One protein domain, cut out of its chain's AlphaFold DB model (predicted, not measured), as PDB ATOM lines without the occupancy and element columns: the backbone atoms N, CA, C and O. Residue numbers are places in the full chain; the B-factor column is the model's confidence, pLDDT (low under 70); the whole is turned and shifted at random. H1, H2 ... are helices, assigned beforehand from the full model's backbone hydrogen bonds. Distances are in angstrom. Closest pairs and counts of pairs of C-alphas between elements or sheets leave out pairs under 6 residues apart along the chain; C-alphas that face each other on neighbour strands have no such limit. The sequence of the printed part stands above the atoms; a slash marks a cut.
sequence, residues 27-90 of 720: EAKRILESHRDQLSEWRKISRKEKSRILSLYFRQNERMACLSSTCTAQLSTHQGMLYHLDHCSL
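AT A GLANCE: This is residues 27 to 90 of the 720 residues of the protein "General transcription factor 3C polypeptide 2" of Trichuris trichiura (UniProt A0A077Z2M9). What shape do these coordinates draw? Four short helices pack crosswise in a compact, rounded body, and a long loop, residues 58 to 77, runs out and folds back on itself beside them. H3 packs on both H1 and H4, which stay apart from each other, and H2 packs on H4. What is the make-up? The printed part has 64 residues with four named helices, in the order H1, H2, H3, H4, and no named strand; the class is all helix. How large is it? The whole is compact, with a radius of gyration of the C-alphas of 10.4 A and spans of 27 by 24 by 18 A.

IN THESE COORDINATES: Where do the first two helices lie? H1 is residues 27 to 33, 10.0 A from first to last C-alpha, and C-alpha 27 is at (3.962, -4.331, -19.665). H2 is residues 39 to 44, 8.9 A long. Where do the two longer ones lie? H3, the longest by residues, is residues 47 to 57 and measures 15.4 A, with C-alpha 47 at (17.043, 3.211, -10.734). H4 is residues 78 to 87 and measures 14.4 A, ending with C-alpha 87 at (15.757, 15.597, -14.257).

HOW THE PARTS SIT: How does H1 stand to H3? They touch and are about perpendicular at 79 degrees; their closest C-alphas, those of Ala 28 and Ile 53, are 5.0 A apart. What does H4 touch? H4 touches H3 at a steep tilt of 51 degrees, opposite ways, with the closest C-alphas, those of Leu 54 and His 78, 5.2 A apart. H4 also touches H2, about perpendicular at 78 degrees, with the closest C-alphas, those of Arg 43 and Asp 86, 5.7 A apart. Which helices stay apart? H1 is apart from H4 and from H2. H2 and H3 are apart, but only just, with their closest C-alphas 8.1 A from each other. What do the backbone N and O atoms show? In H1, H3 and H4 every O i to N i+4 pair is within hydrogen-bond range; in H2 it is 1 of 2.

THE WHOLE: Which links are long? The link from H3 to H4 is long, with 20 residues, and within it residues 64 to 65 pair antiparallel with residues 74 to 75. The links H1 to H2 and H2 to H3 are tight. How far does the whole reach? The two C-alphas farthest apart, those of Gln 60 and Leu 90, are 29.0 A from each other. Is anything missing or uncertain? The printed part has no cut, its mean pLDDT is 90.7, and no printed residue is under 70.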
ATOM      1  N   GLU A  27       3.979  -4.755 -21.067       94.33
ATOM      2  CA  GLU A  27       3.962  -4.331 -19.665       94.33
ATOM      3  C   GLU A  27       4.833  -3.080 -19.444       94.33
ATOM      4  O   GLU A  27       4.386  -2.126 -18.806       94.33
ATOM      5  N   ALA A  28       6.043  -3.039 -20.018       94.14
ATOM      6  CA  ALA A  28       6.931  -1.883 -19.909       94.14
ATOM      7  C   ALA A  28       6.342  -0.615 -20.556       94.14
ATOM      8  O   ALA A  28       6.420   0.455 -19.951       94.14
ATOM      9  N   LYS A  29       5.705  -0.716 -21.736       94.49
ATOM     10  CA  LYS A  29       4.971   0.408 -22.356       94.49
ATOM     11  C   LYS A  29       3.855   0.916 -21.442       94.49
ATOM     12  O   LYS A  29       3.747   2.117 -21.216       94.49
ATOM     13  N   ARG A  30       3.060   0.002 -20.879       94.19
ATOM     14  CA  ARG A  30       1.924   0.327 -20.006       94.19
ATOM     15  C   ARG A  30       2.361   1.021 -18.709       94.19
ATOM     16  O   ARG A  30       1.695   1.956 -18.278       94.19
ATOM     17  N   ILE A  31       3.495   0.618 -18.123       94.52
ATOM     18  CA  ILE A  31       4.098   1.299 -16.960       94.52
ATOM     19  C   ILE A  31       4.634   2.690 -17.337       94.52
ATOM     20  O   ILE A  31       4.547   3.611 -16.532       94.52
ATOM     21  N   LEU A  32       5.199   2.871 -18.534       94.69
ATOM     22  CA  LEU A  32       5.663   4.189 -18.980       94.69
ATOM     23  C   LEU A  32       4.492   5.155 -19.182       94.69
ATOM     24  O   LEU A  32       4.524   6.267 -18.664       94.69
ATOM     25  N   GLU A  33       3.441   4.712 -19.870       92.59
ATOM     26  CA  GLU A  33       2.265   5.541 -20.144       92.59
ATOM     27  C   GLU A  33       1.493   5.888 -18.857       92.59
ATOM     28  O   GLU A  33       1.024   7.014 -18.718       92.59
ATOM     29  N   SER A  34       1.463   4.999 -17.851       93.56
ATOM     30  CA  SER A  34       0.878   5.315 -16.534       93.56
ATOM     31  C   SER A  34       1.642   6.391 -15.749       93.56
ATOM     32  O   SER A  34       1.134   6.865 -14.740       93.56
ATOM     33  N   HIS A  35       2.858   6.750 -16.175       94.30
ATOM     34  CA  HIS A  35       3.667   7.827 -15.597       94.30
ATOM     35  C   HIS A  35       3.737   9.072 -16.499       94.30
ATOM     36  O   HIS A  35       4.525   9.983 -16.218       94.30
ATOM     37  N   ARG A  36       2.926   9.143 -17.569       93.28
ATOM     38  CA  ARG A  36       2.776  10.363 -18.374       93.28
ATOM     39  C   ARG A  36       2.362  11.528 -17.470       93.28
ATOM     40  O   ARG A  36       1.476  11.397 -16.634       93.28
ATOM     41  N   ASP A  37       3.079  12.639 -17.600       91.13
ATOM     42  CA  ASP A  37       2.993  13.860 -16.787       91.13
ATOM     43  C   ASP A  37       3.174  13.685 -15.261       91.13
ATOM     44  O   ASP A  37       3.133  14.658 -14.513       91.13
ATOM     45  N   GLN A  38       3.520  12.482 -14.786       92.41
ATOM     46  CA  GLN A  38       3.774  12.163 -13.373       92.41
ATOM     47  C   GLN A  38       5.268  11.913 -13.102       92.41
ATOM     48  O   GLN A  38       5.671  10.927 -12.475       92.41
ATOM     49  N   LEU A  39       6.127  12.832 -13.565       90.87
ATOM     50  CA  LEU A  39       7.586  12.725 -13.403       90.87
ATOM     51  C   LEU A  39       8.032  12.657 -11.930       90.87
ATOM     52  O   LEU A  39       9.045  12.027 -11.628       90.87
ATOM     53  N   SER A  40       7.284  13.262 -11.004       88.34
ATOM     54  CA  SER A  40       7.518  13.159  -9.556       88.34
ATOM     55  C   SER A  40       7.402  11.720  -9.043       88.34
ATOM     56  O   SER A  40       8.273  11.270  -8.300       88.34
ATOM     57  N   GLU A  41       6.382  10.975  -9.477       92.17
ATOM     58  CA  GLU A  41       6.184   9.565  -9.120       92.17
ATOM     59  C   GLU A  41       7.214   8.669  -9.816       92.17
ATOM     60  O   GLU A  41       7.870   7.854  -9.162       92.17
ATOM     61  N   TRP A  42       7.480   8.905 -11.107       92.76
ATOM     62  CA  TRP A  42       8.542   8.204 -11.840       92.76
ATOM     63  C   TRP A  42       9.908   8.337 -11.147       92.76
ATOM     64  O   TRP A  42      10.692   7.382 -11.081       92.76
ATOM     65  N   ARG A  43      10.211   9.512 -10.573       90.85
ATOM     66  CA  ARG A  43      11.454   9.745  -9.826       90.85
ATOM     67  C   ARG A  43      11.596   8.839  -8.591       90.85
ATOM     68  O   ARG A  43      12.732   8.451  -8.311       90.85
ATOM     69  N   LYS A  44      10.500   8.420  -7.940       91.72
ATOM     70  CA  LYS A  44      10.500   7.539  -6.747       91.72
ATOM     71  C   LYS A  44      10.858   6.076  -7.044       91.72
ATOM     72  O   LYS A  44      11.320   5.373  -6.145       91.72
ATOM     73  N   ILE A  45      10.675   5.602  -8.280       92.22
ATOM     74  CA  ILE A  45      11.002   4.217  -8.672       92.22
ATOM     75  C   ILE A  45      12.510   3.947  -8.485       92.22
ATOM     76  O   ILE A  45      13.349   4.832  -8.655       92.22
ATOM     77  N   SER A  46      12.908   2.709  -8.172       91.57
ATOM     78  CA  SER A  46      14.336   2.371  -8.085       91.57
ATOM     79  C   SER A  46      15.038   2.498  -9.449       91.57
ATOM     80  O   SER A  46      14.525   2.046 -10.475       91.57
ATOM     81  N   ARG A  47      16.263   3.045  -9.484       88.77
ATOM     82  CA  ARG A  47      17.043   3.211 -10.734       88.77
ATOM     83  C   ARG A  47      17.238   1.900 -11.512       88.77
ATOM     84  O   ARG A  47      17.301   1.924 -12.740       88.77
ATOM     85  N   LYS A  48      17.327   0.763 -10.809       88.45
ATOM     86  CA  LYS A  48      17.435  -0.571 -11.426       88.45
ATOM     87  C   LYS A  48      16.169  -0.912 -12.215       88.45
ATOM     88  O   LYS A  48      16.277  -1.383 -13.343       88.45
ATOM     89  N   GLU A  49      15.000  -0.624 -11.649       93.32
ATOM     90  CA  GLU A  49      13.715  -0.933 -12.277       93.32
ATOM     91  C   GLU A  49      13.388   0.024 -13.427       93.32
ATOM     92  O   GLU A  49      13.065  -0.441 -14.517       93.32
ATOM     93  N   LYS A  50      13.626   1.336 -13.265       95.16
ATOM     94  CA  LYS A  50      13.536   2.300 -14.383       95.16
ATOM     95  C   LYS A  50      14.391   1.865 -15.576       95.16
ATOM     96  O   LYS A  50      13.941   1.908 -16.717       95.16
ATOM     97  N   SER A  51      15.624   1.409 -15.316       93.03
ATOM     98  CA  SER A  51      16.494   0.897 -16.378       93.03
ATOM     99  C   SER A  51      15.956  -0.391 -17.004       93.03
ATOM    100  O   SER A  51      16.124  -0.545 -18.206       93.03
ATOM    101  N   ARG A  52      15.319  -1.298 -16.245       94.93
ATOM    102  CA  ARG A  52      14.687  -2.514 -16.796       94.93
ATOM    103  C   ARG A  52      13.559  -2.147 -17.761       94.93
ATOM    104  O   ARG A  52      13.563  -2.618 -18.894       94.93
ATOM    105  N   ILE A  53      12.645  -1.283 -17.319       95.46
ATOM    106  CA  ILE A  53      11.483  -0.816 -18.089       95.46
ATOM    107  C   ILE A  53      11.938  -0.144 -19.391       95.46
ATOM    108  O   ILE A  53      11.536  -0.553 -20.478       95.46
ATOM    109  N   LEU A  54      12.846   0.834 -19.301       95.11
ATOM    110  CA  LEU A  54      13.335   1.551 -20.481       95.11
ATOM    111  C   LEU A  54      14.137   0.633 -21.423       95.11
ATOM    112  O   LEU A  54      13.955   0.711 -22.634       95.11
ATOM    113  N   SER A  55      14.982  -0.274 -20.913       93.78
ATOM    114  CA  SER A  55      15.687  -1.245 -21.770       93.78
ATOM    115  C   SER A  55      14.743  -2.214 -22.491       93.78
ATOM    116  O   SER A  55      15.083  -2.668 -23.579       93.78
ATOM    117  N   LEU A  56      13.574  -2.536 -21.923       94.00
ATOM    118  CA  LEU A  56      12.548  -3.333 -22.607       94.00
ATOM    119  C   LEU A  56      11.847  -2.521 -23.704       94.00
ATOM    120  O   LEU A  56      11.722  -3.009 -24.823       94.00
ATOM    121  N   TYR A  57      11.466  -1.271 -23.425       93.70
ATOM    122  CA  TYR A  57      10.834  -0.385 -24.412       93.70
ATOM    123  C   TYR A  57      11.707  -0.173 -25.663       93.70
ATOM    124  O   TYR A  57      11.238  -0.335 -26.793       93.70
ATOM    125  N   PHE A  58      12.995   0.129 -25.468       93.61
ATOM    126  CA  PHE A  58      13.946   0.412 -26.553       93.61
ATOM    127  C   PHE A  58      14.370  -0.821 -27.380       93.61
ATOM    128  O   PHE A  58      15.137  -0.682 -28.327       93.61
ATOM    129  N   ARG A  59      13.871  -2.030 -27.075       90.14
ATOM    130  CA  ARG A  59      14.073  -3.220 -27.930       90.14
ATOM    131  C   ARG A  59      13.159  -3.263 -29.155       90.14
ATOM    132  O   ARG A  59      13.501  -3.936 -30.118       90.14
ATOM    133  N   GLN A  60      12.008  -2.590 -29.106       87.27
ATOM    134  CA  GLN A  60      11.055  -2.503 -30.226       87.27
ATOM    135  C   GLN A  60      10.881  -1.080 -30.774       87.27
ATOM    136  O   GLN A  60      10.266  -0.917 -31.822       87.27
ATOM    137  N   ASN A  61      11.402  -0.058 -30.091       88.73
ATOM    138  CA  ASN A  61      11.219   1.343 -30.465       88.73
ATOM    139  C   ASN A  61      12.580   2.038 -30.561       88.73
ATOM    140  O   ASN A  61      13.327   2.069 -29.584       88.73
ATOM    141  N   GLU A  62      12.883   2.639 -31.712       85.62
ATOM    142  CA  GLU A  62      14.145   3.364 -31.932       85.62
ATOM    143  C   GLU A  62      14.225   4.679 -31.148       85.62
ATOM    144  O   GLU A  62      15.315   5.176 -30.855       85.62
ATOM    145  N   ARG A  63      13.072   5.281 -30.832       90.70
ATOM    146  CA  ARG A  63      12.966   6.564 -30.131       90.70
ATOM    147  C   ARG A  63      11.817   6.533 -29.136       90.70
ATOM    148  O   ARG A  63      10.797   5.894 -29.371       90.70
ATOM    149  N   MET A  64      11.976   7.280 -28.050       91.75
ATOM    150  CA  MET A  64      10.938   7.525 -27.054       91.75
ATOM    151  C   MET A  64      10.779   9.038 -26.868       91.75
ATOM    152  O   MET A  64      11.780   9.757 -26.798       91.75
ATOM    153  N   ALA A  65       9.540   9.521 -26.783       92.21
ATOM    154  CA  ALA A  65       9.241  10.888 -26.361       92.21
ATOM    155  C   ALA A  65       9.298  11.018 -24.832       92.21
ATOM    156  O   ALA A  65       9.141  10.032 -24.111       92.21
ATOM    157  N   CYS A  66       9.530  12.230 -24.330       93.04
ATOM    158  CA  CYS A  66       9.420  12.508 -22.905       93.04
ATOM    159  C   CYS A  66       8.027  12.136 -22.373       93.04
ATOM    160  O   CYS A  66       7.022  12.278 -23.069       93.04
ATOM    161  N   LEU A  67       7.973  11.690 -21.116       92.46
ATOM    162  CA  LEU A  67       6.710  11.422 -20.433       92.46
ATOM    163  C   LEU A  67       5.948  12.704 -20.083       92.46
ATOM    164  O   LEU A  67       4.759  12.610 -19.819       92.46
ATOM    165  N   SER A  68       6.578  13.885 -20.078       91.32
ATOM    166  CA  SER A  68       5.841  15.137 -19.885       91.32
ATOM    167  C   SER A  68       5.387  15.741 -21.211       91.32
ATOM    168  O   SER A  68       6.204  15.998 -22.095       91.32
ATOM    169  N   SER A  69       4.092  16.035 -21.303       89.13
ATOM    170  CA  SER A  69       3.439  16.766 -22.394       89.13
ATOM    171  C   SER A  69       4.045  18.150 -22.652       89.13
ATOM    172  O   SER A  69       4.058  18.605 -23.794       89.13
ATOM    173  N   THR A  70       4.613  18.804 -21.631       87.80
ATOM    174  CA  THR A  70       5.282  20.108 -21.772       87.80
ATOM    175  C   THR A  70       6.711  19.999 -22.315       87.80
ATOM    176  O   THR A  70       7.372  21.021 -22.505       87.80
ATOM    177  N   CYS A  71       7.230  18.786 -22.544       87.68
ATOM    178  CA  CYS A  71       8.600  18.557 -22.987       87.68
ATOM    179  C   CYS A  71       8.657  17.882 -24.366       87.68
ATOM    180  O   CYS A  71       8.254  16.739 -24.550       87.68
ATOM    181  N   THR A  72       9.267  18.563 -25.337       87.59
ATOM    182  CA  THR A  72       9.396  18.088 -26.727       87.59
ATOM    183  C   THR A  72      10.570  17.126 -26.965       87.59
ATOM    184  O   THR A  72      10.850  16.757 -28.107       87.59
ATOM    185  N   ALA A  73      11.289  16.708 -25.918       81.60
ATOM    186  CA  ALA A  73      12.480  15.872 -26.060       81.60
ATOM    187  C   ALA A  73      12.148  14.454 -26.573       81.60
ATOM    188  O   ALA A  73      11.292  13.763 -26.019       81.60
ATOM    189  N   GLN A  74      12.883  13.994 -27.593       91.98
ATOM    190  CA  GLN A  74      12.826  12.621 -28.108       91.98
ATOM    191  C   GLN A  74      14.221  11.998 -28.187       91.98
ATOM    192  O   GLN A  74      15.065  12.441 -28.973       91.98
ATOM    193  N   LEU A  75      14.444  10.927 -27.425       86.17
ATOM    194  CA  LEU A  75      15.758  10.300 -27.246       86.17
ATOM    195  C   LEU A  75      15.782   8.879 -27.817       86.17
ATOM    196  O   LEU A  75      14.771   8.179 -27.795       86.17
ATOM    197  N   SER A  76      16.944   8.466 -28.325       88.64
ATOM    198  CA  SER A  76      17.174   7.176 -29.001       88.64
ATOM    199  C   SER A  76      17.864   6.115 -28.134       88.64
ATOM    200  O   SER A  76      18.162   5.024 -28.607       88.64
ATOM    201  N   THR A  77      18.149   6.416 -26.862       84.89
ATOM    202  CA  THR A  77      18.782   5.464 -25.938       84.89
ATOM    203  C   THR A  77      18.062   5.423 -24.597       84.89
ATOM    204  O   THR A  77      17.636   6.451 -24.058       84.89
ATOM    205  N   HIS A  78      17.981   4.228 -24.007       91.33
ATOM    206  CA  HIS A  78      17.315   4.025 -22.719       91.33
ATOM    207  C   HIS A  78      18.041   4.748 -21.572       91.33
ATOM    208  O   HIS A  78      17.396   5.244 -20.656       91.33
ATOM    209  N   GLN A  79      19.374   4.846 -21.630       87.49
ATOM    210  CA  GLN A  79      20.187   5.579 -20.653       87.49
ATOM    211  C   GLN A  79      20.042   7.097 -20.779       87.49
ATOM    212  O   GLN A  79      19.957   7.768 -19.750       87.49
ATOM    213  N   GLY A  80      19.954   7.628 -22.004       81.82
ATOM    214  CA  GLY A  80      19.622   9.034 -22.230       81.82
ATOM    215  C   GLY A  80      18.238   9.364 -21.675       81.82
ATOM    216  O   GLY A  80      18.094  10.310 -20.903       81.82
ATOM    217  N   MET A  81      17.232   8.536 -21.982       92.51
ATOM    218  CA  MET A  81      15.871   8.741 -21.479       92.51
ATOM    219  C   MET A  81      15.769   8.583 -19.954       92.51
ATOM    220  O   MET A  81      15.109   9.388 -19.305       92.51
ATOM    221  N   LEU A  82      16.475   7.621 -19.351       92.37
ATOM    222  CA  LEU A  82      16.549   7.465 -17.893       92.37
ATOM    223  C   LEU A  82      17.039   8.752 -17.215       92.37
ATOM    224  O   LEU A  82      16.427   9.214 -16.256       92.37
ATOM    225  N   TYR A  83      18.139   9.318 -17.719       86.15
ATOM    226  CA  TYR A  83      18.711  10.560 -17.200       86.15
ATOM    227  C   TYR A  83      17.788  11.758 -17.435       86.15
ATOM    228  O   TYR A  83      17.599  12.576 -16.537       86.15
ATOM    229  N   HIS A  84      17.172  11.836 -18.616       90.09
ATOM    230  CA  HIS A  84      16.216  12.885 -18.937       90.09
ATOM    231  C   HIS A  84      15.012  12.859 -17.989       90.09
ATOM    232  O   HIS A  84      14.721  13.878 -17.379       90.09
ATOM    233  N   LEU A  85      14.348  11.719 -17.787       91.70
ATOM    234  CA  LEU A  85      13.163  11.634 -16.920       91.70
ATOM    235  C   LEU A  85      13.481  11.852 -15.428       91.70
ATOM    236  O   LEU A  85      12.638  12.366 -14.693       91.70
ATOM    237  N   ASP A  86      14.694  11.515 -14.973       88.99
ATOM    238  CA  ASP A  86      15.149  11.805 -13.603       88.99
ATOM    239  C   ASP A  86      15.328  13.322 -13.336       88.99
ATOM    240  O   ASP A  86      15.320  13.731 -12.173       88.99
ATOM    241  N   HIS A  87      15.454  14.159 -14.379       86.82
ATOM    242  CA  HIS A  87      15.757  15.597 -14.257       86.82
ATOM    243  C   HIS A  87      14.850  16.545 -15.060       86.82
ATOM    244  O   HIS A  87      14.940  17.761 -14.896       86.82
ATOM    245  N   CYS A  88      13.976  16.033 -15.925       87.92
ATOM    246  CA  CYS A  88      13.065  16.851 -16.715       87.92
ATOM    247  C   CYS A  88      12.091  17.591 -15.790       87.92
ATOM    248  O   CYS A  88      11.643  17.037 -14.782       87.92
ATOM    249  N   SER A  89      11.819  18.851 -16.123       82.77
ATOM    250  CA  SER A  89      11.029  19.798 -15.326       82.77
ATOM    251  C   SER A  89      11.572  20.098 -13.917       82.77
ATOM    252  O   SER A  89      10.823  20.626 -13.105       82.77
ATOM    253  N   LEU A  90      12.841  19.784 -13.610       82.46
ATOM    254  CA  LEU A  90      13.524  20.300 -12.414       82.46
ATOM    255  C   LEU A  90      14.320  21.570 -12.728       82.46
ATOM    256  O   LEU A  90      15.000  21.662 -13.754       82.46
TER     257      LEU A  90